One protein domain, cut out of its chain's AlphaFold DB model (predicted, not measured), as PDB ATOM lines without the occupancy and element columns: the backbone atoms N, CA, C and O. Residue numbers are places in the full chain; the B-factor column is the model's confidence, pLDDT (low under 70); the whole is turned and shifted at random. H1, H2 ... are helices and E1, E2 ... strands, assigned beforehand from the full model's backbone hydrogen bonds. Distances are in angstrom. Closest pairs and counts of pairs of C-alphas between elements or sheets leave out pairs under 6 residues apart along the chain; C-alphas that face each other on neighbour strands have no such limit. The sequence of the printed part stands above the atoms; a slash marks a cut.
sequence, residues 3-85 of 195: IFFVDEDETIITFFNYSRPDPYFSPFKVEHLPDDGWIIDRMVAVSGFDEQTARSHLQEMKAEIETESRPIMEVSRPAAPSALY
ATOM      1  N   ILE A   3      25.922 -34.089  12.395       71.81
ATOM      2  CA  ILE A   3      24.764 -34.869  12.822       71.81
ATOM      3  C   ILE A   3      24.602 -35.989  11.804       71.81
ATOM      4  O   ILE A   3      24.441 -35.728  10.610       71.81
ATOM      5  N   PHE A   4      24.682 -37.220  12.288       71.06
ATOM      6  CA  PHE A   4      24.536 -38.436  11.510       71.06
ATOM      7  C   PHE A   4      23.240 -39.136  11.893       71.06
ATOM      8  O   PHE A   4      22.865 -39.209  13.063       71.06
ATOM      9  N   PHE A   5      22.582 -39.689  10.885       67.81
ATOM     10  CA  PHE A   5      21.389 -40.505  11.044       67.81
ATOM     11  C   PHE A   5      21.824 -41.958  10.894       67.81
ATOM     12  O   PHE A   5      22.409 -42.309   9.866       67.81
ATOM     13  N   VAL A   6      21.606 -42.769  11.926       62.81
ATOM     14  CA  VAL A   6      21.963 -44.196  11.887       62.81
ATOM     15  C   VAL A   6      20.780 -45.005  11.372       62.81
ATOM     16  O   VAL A   6      20.953 -45.840  10.484       62.81
ATOM     17  N   ASP A   7      19.581 -44.699  11.866       64.25
ATOM     18  CA  ASP A   7      18.314 -45.269  11.419       64.25
ATOM     19  C   ASP A   7      17.151 -44.266  11.604       64.25
ATOM     20  O   ASP A   7      17.371 -43.064  11.768       64.25
ATOM     21  N   GLU A   8      15.906 -44.737  11.479       70.56
ATOM     22  CA  GLU A   8      14.708 -43.892  11.598       70.56
ATOM     23  C   GLU A   8      14.421 -43.424  13.035       70.56
ATOM     24  O   GLU A   8      13.630 -42.498  13.205       70.56
ATOM     25  N   ASP A   9      15.050 -44.019  14.053       81.62
ATOM     26  CA  ASP A   9      14.735 -43.793  15.466       81.62
ATOM     27  C   ASP A   9      15.920 -43.229  16.273       81.62
ATOM     28  O   ASP A   9      15.713 -42.650  17.343       81.62
ATOM     29  N   GLU A  10      17.146 -43.330  15.759       83.56
ATOM     30  CA  GLU A  10      18.382 -42.940  16.435       83.56
ATOM     31  C   GLU A  10      19.201 -41.908  15.645       83.56
ATOM     32  O   GLU A  10      19.481 -42.031  14.447       83.56
ATOM     33  N   THR A  11      19.656 -40.885  16.369       86.50
ATOM     34  CA  THR A  11      20.544 -39.838  15.861       86.50
ATOM     35  C   THR A  11      21.858 -39.860  16.622       86.50
ATOM     36  O   THR A  11      21.872 -39.855  17.852       86.50
ATOM     37  N   ILE A  12      22.970 -39.801  15.893       87.88
ATOM     38  CA  ILE A  12      24.298 -39.602  16.468       87.88
ATOM     39  C   ILE A  12      24.747 -38.170  16.194       87.88
ATOM     40  O   ILE A  12      24.845 -37.739  15.045       87.88
ATOM     41  N   ILE A  13      25.071 -37.435  17.251       88.81
ATOM     42  CA  ILE A  13      25.686 -36.112  17.152       88.81
ATOM     43  C   ILE A  13      27.164 -36.262  17.494       88.81
ATOM     44  O   ILE A  13      27.509 -36.684  18.594       88.81
ATOM     45  N   THR A  14      28.039 -35.878  16.567       89.56
ATOM     46  CA  THR A  14      29.491 -35.945  16.755       89.56
ATOM     47  C   THR A  14      30.113 -34.559  16.631       89.56
ATOM     48  O   THR A  14      29.799 -33.781  15.724       89.56
ATOM     49  N   PHE A  15      31.047 -34.226  17.518       89.44
ATOM     50  CA  PHE A  15      31.799 -32.977  17.429       89.44
ATOM     51  C   PHE A  15      33.195 -33.206  16.856       89.44
ATOM     52  O   PHE A  15      34.051 -33.845  17.459       89.44
ATOM     53  N   PHE A  16      33.436 -32.588  15.702       83.75
ATOM     54  CA  PHE A  16      34.760 -32.426  15.112       83.75
ATOM     55  C   PHE A  16      35.171 -30.955  15.142       83.75
ATOM     56  O   PHE A  16      34.342 -30.062  14.942       83.75
ATOM     57  N   ASN A  17      36.461 -30.714  15.372       83.50
ATOM     58  CA  ASN A  17      37.062 -29.387  15.343       83.50
ATOM     59  C   ASN A  17      38.261 -29.402  14.385       83.50
ATOM     60  O   ASN A  17      39.374 -29.754  14.771       83.50
ATOM     61  N   TYR A  18      38.009 -29.035  13.125       77.69
ATOM     62  CA  TYR A  18      39.016 -28.992  12.058       77.69
ATOM     63  C   TYR A  18      40.049 -27.868  12.225       77.69
ATOM     64  O   TYR A  18      41.052 -27.855  11.519       77.69
ATOM     65  N   SER A  19      39.823 -26.926  13.143       80.44
ATOM     66  CA  SER A  19      40.744 -25.816  13.420       80.44
ATOM     67  C   SER A  19      41.795 -26.158  14.477       80.44
ATOM     68  O   SER A  19      42.610 -25.308  14.837       80.44
ATOM     69  N   ARG A  20      41.776 -27.390  14.993       81.88
ATOM     70  CA  ARG A  20      42.738 -27.874  15.978       81.88
ATOM     71  C   ARG A  20      44.158 -27.899  15.396       81.88
ATOM     72  O   ARG A  20      44.364 -28.483  14.335       81.88
ATOM     73  N   PRO A  21      45.144 -27.278  16.073       78.56
ATOM     74  CA  PRO A  21      46.531 -27.271  15.611       78.56
ATOM     75  C   PRO A  21      47.272 -28.572  15.945       78.56
ATOM     76  O   PRO A  21      48.381 -28.799  15.463       78.56
ATOM     77  N   ASP A  22      46.706 -29.396  16.822       82.00
ATOM     78  CA  ASP A  22      47.301 -30.642  17.267       82.00
ATOM     79  C   ASP A  22      47.055 -31.795  16.270       82.00
ATOM     80  O   ASP A  22      46.128 -31.732  15.461       82.00
ATOM     81  N   PRO A  23      47.899 -32.848  16.276       81.62
ATOM     82  CA  PRO A  23      47.788 -33.952  15.325       81.62
ATOM     83  C   PRO A  23      46.398 -34.592  15.305       81.62
ATOM     84  O   PRO A  23      45.762 -34.714  16.347       81.62
ATOM     85  N   TYR A  24      45.978 -35.103  14.145       71.69
ATOM     86  CA  TYR A  24      44.653 -35.713  13.947       71.69
ATOM     87  C   TYR A  24      44.292 -36.794  14.988       71.69
ATOM     88  O   TYR A  24      43.135 -36.935  15.363       71.69
ATOM     89  N   PHE A  25      45.286 -37.533  15.491       76.94
ATOM     90  CA  PHE A  25      45.108 -38.619  16.466       76.94
ATOM     91  C   PHE A  25      45.106 -38.168  17.932       76.94
ATOM     92  O   PHE A  25      45.090 -38.999  18.839       76.94
ATOM     93  N   SER A  26      45.183 -36.868  18.188       86.81
ATOM     94  CA  SER A  26      45.183 -36.346  19.546       86.81
ATOM     95  C   SER A  26      43.798 -36.475  20.195       86.81
ATOM     96  O   SER A  26      42.788 -36.131  19.569       86.81
ATOM     97  N   PRO A  27      43.731 -36.876  21.479       88.94
ATOM     98  CA  PRO A  27      42.478 -37.009  22.216       88.94
ATOM     99  C   PRO A  27      41.591 -35.763  22.126       88.94
ATOM    100  O   PRO A  27      42.074 -34.635  22.254       88.94
ATOM    101  N   PHE A  28      40.292 -35.948  21.886       90.81
ATOM    102  CA  PHE A  28      39.319 -34.862  21.995       90.81
ATOM    103  C   PHE A  28      39.075 -34.534  23.474       90.81
ATOM    104  O   PHE A  28      39.054 -35.434  24.307       90.81
ATOM    105  N   LYS A  29      38.897 -33.253  23.801       91.88
ATOM    106  CA  LYS A  29      38.703 -32.750  25.165       91.88
ATOM    107  C   LYS A  29      37.519 -31.799  25.215       91.88
ATOM    108  O   LYS A  29      37.157 -31.214  24.195       91.88
ATOM    109  N   VAL A  30      36.962 -31.591  26.407       93.50
ATOM    110  CA  VAL A  30      35.812 -30.695  26.615       93.50
ATOM    111  C   VAL A  30      36.110 -29.271  26.137       93.50
ATOM    112  O   VAL A  30      35.244 -28.633  25.552       93.50
ATOM    113  N   GLU A  31      37.351 -28.801  26.293       91.75
ATOM    114  CA  GLU A  31      37.811 -27.478  25.833       91.75
ATOM    115  C   GLU A  31      37.774 -27.281  24.305       91.75
ATOM    116  O   GLU A  31      37.891 -26.156  23.829       91.75
ATOM    117  N   HIS A  32      37.610 -28.356  23.525       91.12
ATOM    118  CA  HIS A  32      37.487 -28.280  22.067       91.12
ATOM    119  C   HIS A  32      36.038 -28.112  21.588       91.12
ATOM    120  O   HIS A  32      35.826 -27.931  20.383       91.12
ATOM    121  N   LEU A  33      35.057 -28.231  22.488       91.75
ATOM    122  CA  LEU A  33      33.647 -28.024  22.177       91.75
ATOM    123  C   LEU A  33      33.344 -26.530  21.957       91.75
ATOM    124  O   LEU A  33      34.013 -25.675  22.538       91.75
ATOM    125  N   PRO A  34      32.312 -26.203  21.157       90.62
ATOM    126  CA  PRO A  34      31.703 -24.876  21.179       90.62
ATOM    127  C   PRO A  34      31.131 -24.525  22.560       90.62
ATOM    128  O   PRO A  34      30.987 -25.389  23.426       90.62
ATOM    129  N   ASP A  35      30.727 -23.266  22.735       93.00
ATOM    130  CA  ASP A  35      30.040 -22.821  23.947       93.00
ATOM    131  C   ASP A  35      28.769 -23.641  24.229       93.00
ATOM    132  O   ASP A  35      27.973 -23.916  23.329       93.00
ATOM    133  N   ASP A  36      28.531 -23.967  25.504       95.38
ATOM    134  CA  ASP A  36      27.394 -24.792  25.936       95.38
ATOM    135  C   ASP A  36      26.050 -24.253  25.447       95.38
ATOM    136  O   ASP A  36      25.211 -25.026  24.997       95.38
ATOM    137  N   GLY A  37      25.852 -22.932  25.519       94.62
ATOM    138  CA  GLY A  37      24.623 -22.289  25.050       94.62
ATOM    139  C   GLY A  37      24.386 -22.540  23.565       94.62
ATOM    140  O   GLY A  37      23.299 -22.951  23.181       94.62
ATOM    141  N   TRP A  38      25.437 -22.418  22.749       91.19
ATOM    142  CA  TRP A  38      25.347 -22.706  21.323       91.19
ATOM    143  C   TRP A  38      24.974 -24.171  21.068       91.19
ATOM    144  O   TRP A  38      24.116 -24.441  20.234       91.19
ATOM    145  N   ILE A  39      25.574 -25.120  21.797       92.31
ATOM    146  CA  ILE A  39      25.262 -26.551  21.646       92.31
ATOM    147  C   ILE A  39      23.803 -26.827  22.026       92.31
ATOM    148  O   ILE A  39      23.089 -27.496  21.280       92.31
ATOM    149  N   ILE A  40      23.356 -26.289  23.162       93.50
ATOM    150  CA  ILE A  40      21.992 -26.462  23.668       93.50
ATOM    151  C   ILE A  40      20.971 -25.903  22.675       93.50
ATOM    152  O   ILE A  40      20.023 -26.611  22.338       93.50
ATOM    153  N   ASP A  41      21.185 -24.692  22.157       90.81
ATOM    154  CA  ASP A  41      20.280 -24.059  21.191       90.81
ATOM    155  C   ASP A  41      20.111 -24.925  19.935       90.81
ATOM    156  O   ASP A  41      18.989 -25.174  19.488       90.81
ATOM    157  N   ARG A  42      21.216 -25.467  19.402       88.31
ATOM    158  CA  ARG A  42      21.177 -26.357  18.232       88.31
ATOM    159  C   ARG A  42      20.453 -27.670  18.531       88.31
ATOM    160  O   ARG A  42      19.696 -28.154  17.695       88.31
ATOM    161  N   MET A  43      20.639 -28.246  19.719       88.25
ATOM    162  CA  MET A  43      19.935 -29.469  20.123       88.25
ATOM    163  C   MET A  43      18.426 -29.256  20.268       88.25
ATOM    164  O   MET A  43      17.637 -30.101  19.840       88.25
ATOM    165  N   VAL A  44      18.015 -28.127  20.846       89.88
ATOM    166  CA  VAL A  44      16.601 -27.744  20.943       89.88
ATOM    167  C   VAL A  44      16.004 -27.597  19.543       89.88
ATOM    168  O   VAL A  44      14.945 -28.162  19.272       89.88
ATOM    169  N   ALA A  45      16.710 -26.916  18.636       85.06
ATOM    170  CA  ALA A  45      16.249 -26.694  17.269       85.06
ATOM    171  C   ALA A  45      16.114 -27.994  16.455       85.06
ATOM    172  O   ALA A  45      15.107 -28.197  15.778       85.06
ATOM    173  N   VAL A  46      17.099 -28.896  16.528       82.44
ATOM    174  CA  VAL A  46      17.172 -30.073  15.642       82.44
ATOM    175  C   VAL A  46      16.431 -31.294  16.194       82.44
ATOM    176  O   VAL A  46      15.810 -32.033  15.425       82.44
ATOM    177  N   SER A  47      16.475 -31.503  17.511       79.38
ATOM    178  CA  SER A  47      15.906 -32.692  18.168       79.38
ATOM    179  C   SER A  47      14.569 -32.411  18.864       79.38
ATOM    180  O   SER A  47      13.908 -33.335  19.352       79.38
ATOM    181  N   GLY A  48      14.150 -31.140  18.934       80.25
ATOM    182  CA  GLY A  48      12.929 -30.726  19.628       80.25
ATOM    183  C   GLY A  48      12.969 -31.039  21.125       80.25
ATOM    184  O   GLY A  48      11.937 -31.370  21.716       80.25
ATOM    185  N   PHE A  49      14.165 -31.042  21.712       86.25
ATOM    186  CA  PHE A  49      14.340 -31.178  23.151       86.25
ATOM    187  C   PHE A  49      13.922 -29.899  23.865       86.25
ATOM    188  O   PHE A  49      14.023 -28.805  23.317       86.25
ATOM    189  N   ASP A  50      13.488 -30.034  25.114       92.25
ATOM    190  CA  ASP A  50      13.536 -28.902  26.025       92.25
ATOM    191  C   ASP A  50      14.988 -28.639  26.465       92.25
ATOM    192  O   ASP A  50      15.869 -29.503  26.385       92.25
ATOM    193  N   GLU A  51      15.234 -27.427  26.951       94.56
ATOM    194  CA  GLU A  51      16.565 -26.982  27.362       94.56
ATOM    195  C   GLU A  51      17.178 -27.868  28.463       94.56
ATOM    196  O   GLU A  51      18.384 -28.113  28.465       94.56
ATOM    197  N   GLN A  52      16.365 -28.379  29.394       95.88
ATOM    198  CA  GLN A  52      16.842 -29.207  30.502       95.88
ATOM    199  C   GLN A  52      17.322 -30.573  30.004       95.88
ATOM    200  O   GLN A  52      18.369 -31.056  30.442       95.88
ATOM    201  N   THR A  53      16.591 -31.172  29.066       93.38
ATOM    202  CA  THR A  53      16.971 -32.420  28.399       93.38
ATOM    203  C   THR A  53      18.260 -32.236  27.595       93.38
ATOM    204  O   THR A  53      19.200 -33.017  27.749       93.38
ATOM    205  N   ALA A  54      18.365 -31.153  26.816       92.88
ATOM    206  CA  ALA A  54      19.578 -30.838  26.057       92.88
ATOM    207  C   ALA A  54      20.803 -30.641  26.971       92.88
ATOM    208  O   ALA A  54      21.888 -31.156  26.695       92.88
ATOM    209  N   ARG A  55      20.621 -29.958  28.110       95.75
ATOM    210  CA  ARG A  55      21.659 -29.805  29.140       95.75
ATOM    211  C   ARG A  55      22.114 -31.146  29.712       95.75
ATOM    212  O   ARG A  55      23.315 -31.313  29.898       95.75
ATOM    213  N   SER A  56      21.196 -32.076  29.988       94.94
ATOM    214  CA  SER A  56      21.540 -33.405  30.523       94.94
ATOM    215  C   SER A  56      22.451 -34.168  29.566       94.94
ATOM    216  O   SER A  56      23.549 -34.566  29.949       94.94
ATOM    217  N   HIS A  57      22.049 -34.265  28.299       92.81
ATOM    218  CA  HIS A  57      22.835 -34.939  27.268       92.81
ATOM    219  C   HIS A  57      24.212 -34.299  27.056       92.81
ATOM    220  O   HIS A  57      25.206 -35.001  26.879       92.81
ATOM    221  N   LEU A  58      24.313 -32.964  27.108       94.31
ATOM    222  CA  LEU A  58      25.608 -32.286  27.013       94.31
ATOM    223  C   LEU A  58      26.533 -32.653  28.188       94.31
ATOM    224  O   LEU A  58      27.734 -32.820  27.984       94.31
ATOM    225  N   GLN A  59      26.004 -32.787  29.408       95.50
ATOM    226  CA  GLN A  59      26.812 -33.205  30.560       95.50
ATOM    227  C   GLN A  59      27.276 -34.661  30.445       95.50
ATOM    228  O   GLN A  59      28.435 -34.944  30.744       95.50
ATOM    229  N   GLU A  60      26.407 -35.560  29.980       94.38
ATOM    230  CA  GLU A  60      26.754 -36.962  29.708       94.38
ATOM    231  C   GLU A  60      27.888 -37.051  28.678       94.38
ATOM    232  O   GLU A  60      28.940 -37.616  28.974       94.38
ATOM    233  N   MET A  61      27.750 -36.371  27.535       94.38
ATOM    234  CA  MET A  61      28.797 -36.323  26.508       94.38
ATOM    235  C   MET A  61      30.112 -35.742  27.049       94.38
ATOM    236  O   MET A  61      31.188 -36.254  26.753       94.38
ATOM    237  N   LYS A  62      30.071 -34.676  27.862       95.69
ATOM    238  CA  LYS A  62      31.291 -34.120  28.473       95.69
ATOM    239  C   LYS A  62      31.992 -35.132  29.379       95.69
ATOM    240  O   LYS A  62      33.219 -35.195  29.361       95.69
ATOM    241  N   ALA A  63      31.245 -35.937  30.133       94.94
ATOM    242  CA  ALA A  63      31.819 -37.010  30.941       94.94
ATOM    243  C   ALA A  63      32.450 -38.119  30.071       94.94
ATOM    244  O   ALA A  63      33.522 -38.627  30.409       94.94
ATOM    245  N   GLU A  64      31.844 -38.454  28.930       93.44
ATOM    246  CA  GLU A  64      32.418 -39.405  27.964       93.44
ATOM    247  C   GLU A  64      33.687 -38.876  27.289       93.44
ATOM    248  O   GLU A  64      34.659 -39.610  27.112       93.44
ATOM    249  N   ILE A  65      33.743 -37.582  26.972       94.12
ATOM    250  CA  ILE A  65      34.954 -36.952  26.435       94.12
ATOM    251  C   ILE A  65      36.110 -37.049  27.442       94.12
ATOM    252  O   ILE A  65      37.226 -37.396  27.061       94.12
ATOM    253  N   GLU A  66      35.861 -36.792  28.725       92.75
ATOM    254  CA  GLU A  66      36.897 -36.883  29.764       92.75
ATOM    255  C   GLU A  66      37.396 -38.321  30.002       92.75
ATOM    256  O   GLU A  66      38.541 -38.521  30.411       92.75
ATOM    257  N   THR A  67      36.565 -39.334  29.746       91.69
ATOM    258  CA  THR A  67      36.892 -40.743  30.031       91.69
ATOM    259  C   THR A  67      37.419 -41.506  28.818       91.69
ATOM    260  O   THR A  67      38.411 -42.223  28.929       91.69
ATOM    261  N   GLU A  68      36.786 -41.333  27.659       88.88
ATOM    262  CA  GLU A  68      37.071 -42.079  26.427       88.88
ATOM    263  C   GLU A  68      37.511 -41.174  25.269       88.88
ATOM    264  O   GLU A  68      37.828 -41.670  24.190       88.88
ATOM    265  N   SER A  69      37.544 -39.848  25.464       88.38
ATOM    266  CA  SER A  69      37.814 -38.879  24.389       88.38
ATOM    267  C   SER A  69      36.842 -39.010  23.217       88.38
ATOM    268  O   SER A  69      37.211 -38.742  22.071       88.38
ATOM    269  N   ARG A  70      35.599 -39.423  23.506       87.06
ATOM    270  CA  ARG A  70      34.526 -39.624  22.528       87.06
ATOM    271  C   ARG A  70      33.599 -38.410  22.511       87.06
ATOM    272  O   ARG A  70      32.791 -38.254  23.416       87.06
ATOM    273  N   PRO A  71      33.688 -37.538  21.493       89.88
ATOM    274  CA  PRO A  71      32.800 -36.390  21.355       89.88
ATOM    275  C   PRO A  71      31.497 -36.786  20.653       89.88
ATOM    276  O   PRO A  71      31.132 -36.180  19.645       89.88
ATOM    277  N   ILE A  72      30.858 -37.852  21.136       89.00
ATOM    278  CA  ILE A  72      29.685 -38.479  20.528       89.00
ATOM    279  C   ILE A  72      28.528 -38.388  21.517       89.00
ATOM    280  O   ILE A  72      28.713 -38.546  22.718       89.00
ATOM    281  N   MET A  73      27.337 -38.127  21.002       88.38
ATOM    282  CA  MET A  73      26.094 -38.163  21.752       88.38
ATOM    283  C   MET A  73      25.085 -38.990  20.969       88.38
ATOM    284  O   MET A  73      24.771 -38.673  19.820       88.38
ATOM    285  N   GLU A  74      24.583 -40.042  21.602       87.31
ATOM    286  CA  GLU A  74      23.553 -40.913  21.049       87.31
ATOM    287  C   GLU A  74      22.186 -40.444  21.551       87.31
ATOM    288  O   GLU A  74      21.937 -40.327  22.751       87.31
ATOM    289  N   VAL A  75      21.302 -40.123  20.614       85.94
ATOM    290  CA  VAL A  75      19.964 -39.614  20.886       85.94
ATOM    291  C   VAL A  75      18.956 -40.618  20.346       85.94
ATOM    292  O   VAL A  75      18.841 -40.789  19.135       85.94
ATOM    293  N   SER A  76      18.179 -41.240  21.238       86.44
ATOM    294  CA  SER A  76      17.078 -42.159  20.893       86.44
ATOM    295  C   SER A  76      15.838 -41.408  20.387       86.44
ATOM    296  O   SER A  76      14.740 -41.507  20.945       86.44
ATOM    297  N   ARG A  77      16.043 -40.555  19.386       82.06
ATOM    298  CA  ARG A  77      15.006 -39.840  18.650       82.06
ATOM    299  C   ARG A  77      15.528 -39.519  17.242       82.06
ATOM    300  O   ARG A  77      16.696 -39.139  17.109       82.06
ATOM    301  N   PRO A  78      14.670 -39.539  16.209       80.62
ATOM    302  CA  PRO A  78      15.030 -39.002  14.904       80.62
ATOM    303  C   PRO A  78      15.282 -37.497  14.964       80.62
ATOM    304  O   PRO A  78      14.479 -36.734  15.509       80.62
ATOM    305  N   ALA A  79      16.353 -37.043  14.325       76.44
ATOM    306  CA  ALA A  79      16.501 -35.636  13.993       76.44
ATOM    307  C   ALA A  79      15.452 -35.237  12.943       76.44
ATOM    308  O   ALA A  79      15.021 -36.048  12.125       76.44
ATOM    309  N   ALA A  80      15.035 -33.972  12.964       82.12
ATOM    310  CA  ALA A  80      14.064 -33.433  12.019       82.12
ATOM    311  C   ALA A  80      14.788 -32.624  10.924       82.12
ATOM    312  O   ALA A  80      15.125 -31.461  11.165       82.12
ATOM    313  N   PRO A  81      15.009 -33.164   9.702       82.62
ATOM    314  CA  PRO A  81      15.783 -32.467   8.670       82.62
ATOM    315  C   PRO A  81      15.203 -31.102   8.291       82.62
ATOM    316  O   PRO A  81      15.948 -30.169   8.013       82.62
ATOM    317  N   SER A  82      13.876 -30.956   8.328       87.75
ATOM    318  CA  SER A  82      13.204 -29.676   8.090       87.75
ATOM    319  C   SER A  82      13.484 -28.642   9.182       87.75
ATOM    320  O   SER A  82      13.584 -27.459   8.876       87.75
ATOM    321  N   ALA A  83      13.606 -29.073  10.442       88.38
ATOM    322  CA  ALA A  83      13.923 -28.185  11.555       88.38
ATOM    323  C   ALA A  83      15.395 -27.755  11.506       88.38
ATOM    324  O   ALA A  83      15.679 -26.569  11.638       88.38
ATOM    325  N   LEU A  84      16.306 -28.686  11.195       87.56
ATOM    326  CA  LEU A  84      17.715 -28.373  10.933       87.56
ATOM    327  C   LEU A  84      17.871 -27.385   9.771       87.56
ATOM    328  O   LEU A  84      18.618 -26.419   9.880       87.56
ATOM    329  N   TYR A  85      17.161 -27.613   8.662       91.81
ATOM    330  CA  TYR A  85      17.162 -26.693   7.528       91.81
ATOM    331  C   TYR A  85      16.676 -25.293   7.929       91.81
ATOM    332  O   TYR A  85      17.322 -24.313   7.577       91.81
TER     333      TYR A  85
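What this domain is: This is residues 3 to 85 of the 195 residues of an uncharacterized protein of Methanohalophilus sp. RSK (UniProt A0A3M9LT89). A small sheet of three short strands has one long helix, H2, along one face over its edge strand E3, and a second helix, H1, crosses the first part of H2 steeply. The short last helix H3 meets the end of H1, while a long loop, residues 15 to 35, swings out from E2 to Pro 23 and back to H1. The printed part has 83 residues, with three named helices and three named strands in the order E1 E2 H1 H2 E3 H3; the sheet order is E1 - E2 - E3, antiparallel, and the class is mixed. It is compact, with a radius of gyration of the C-alphas of 13.0 A and spans of 35 by 24 by 22 A.

Where its parts are: In the sheet, E1 is residues 3 to 5, from C-alpha 3 at (24.764, -34.869, 12.822); E2, residues 11 to 14, and E3, residues 72 to 75, each measure 9.8 A. H2, residues 51 to 68, measures 25.5 A, from C-alpha 51 at (16.565, -26.982, 27.362). H1, residues 36 to 47, measures 16.0 A. H3, residues 81 to 85, ends at (17.162, -26.693, 7.528).

How they stand to each other: E1 and E2 form a hairpin, with N 4 and O 12 2.8 A apart, within hydrogen-bond range. E2 and E3 are antiparallel at 162 degrees, with N 13 and O 73 at 2.9 A. H2 is on the sheet at a height of 7.9 A, over E3 and along the strands, at 25 degrees on the local plane, which is fitted to just 6 C-alphas; the closest C-alphas of H2 and E3, Met 61 and Met 73, are 5.8 A apart. H1 touches H2, which meets it with residues 51 to 58 alone; the closest C-alphas, Ile 40 and Ala 54, are 5.5 A apart, at a steep tilt of 66 degrees, opposite ways. H1 is only just not on the sheet, with 4 pairs of C-alphas within 10 A. With residues 45 to 46 alone H1 touches H3; the closest C-alphas, Val 46 and Leu 84, are 5.0 A apart. In H1, H2 and H3 every O i to N i+4 pair is within hydrogen-bond range.

The domain as a whole: The C-alphas farthest apart, Pro 23 and Asp 50, are 36.2 A apart. The printed part has no cut. The link E2 to H1, 21 residues, is long. The mean pLDDT of the printed part is 86.8, and residues 5 to 7 are under 70.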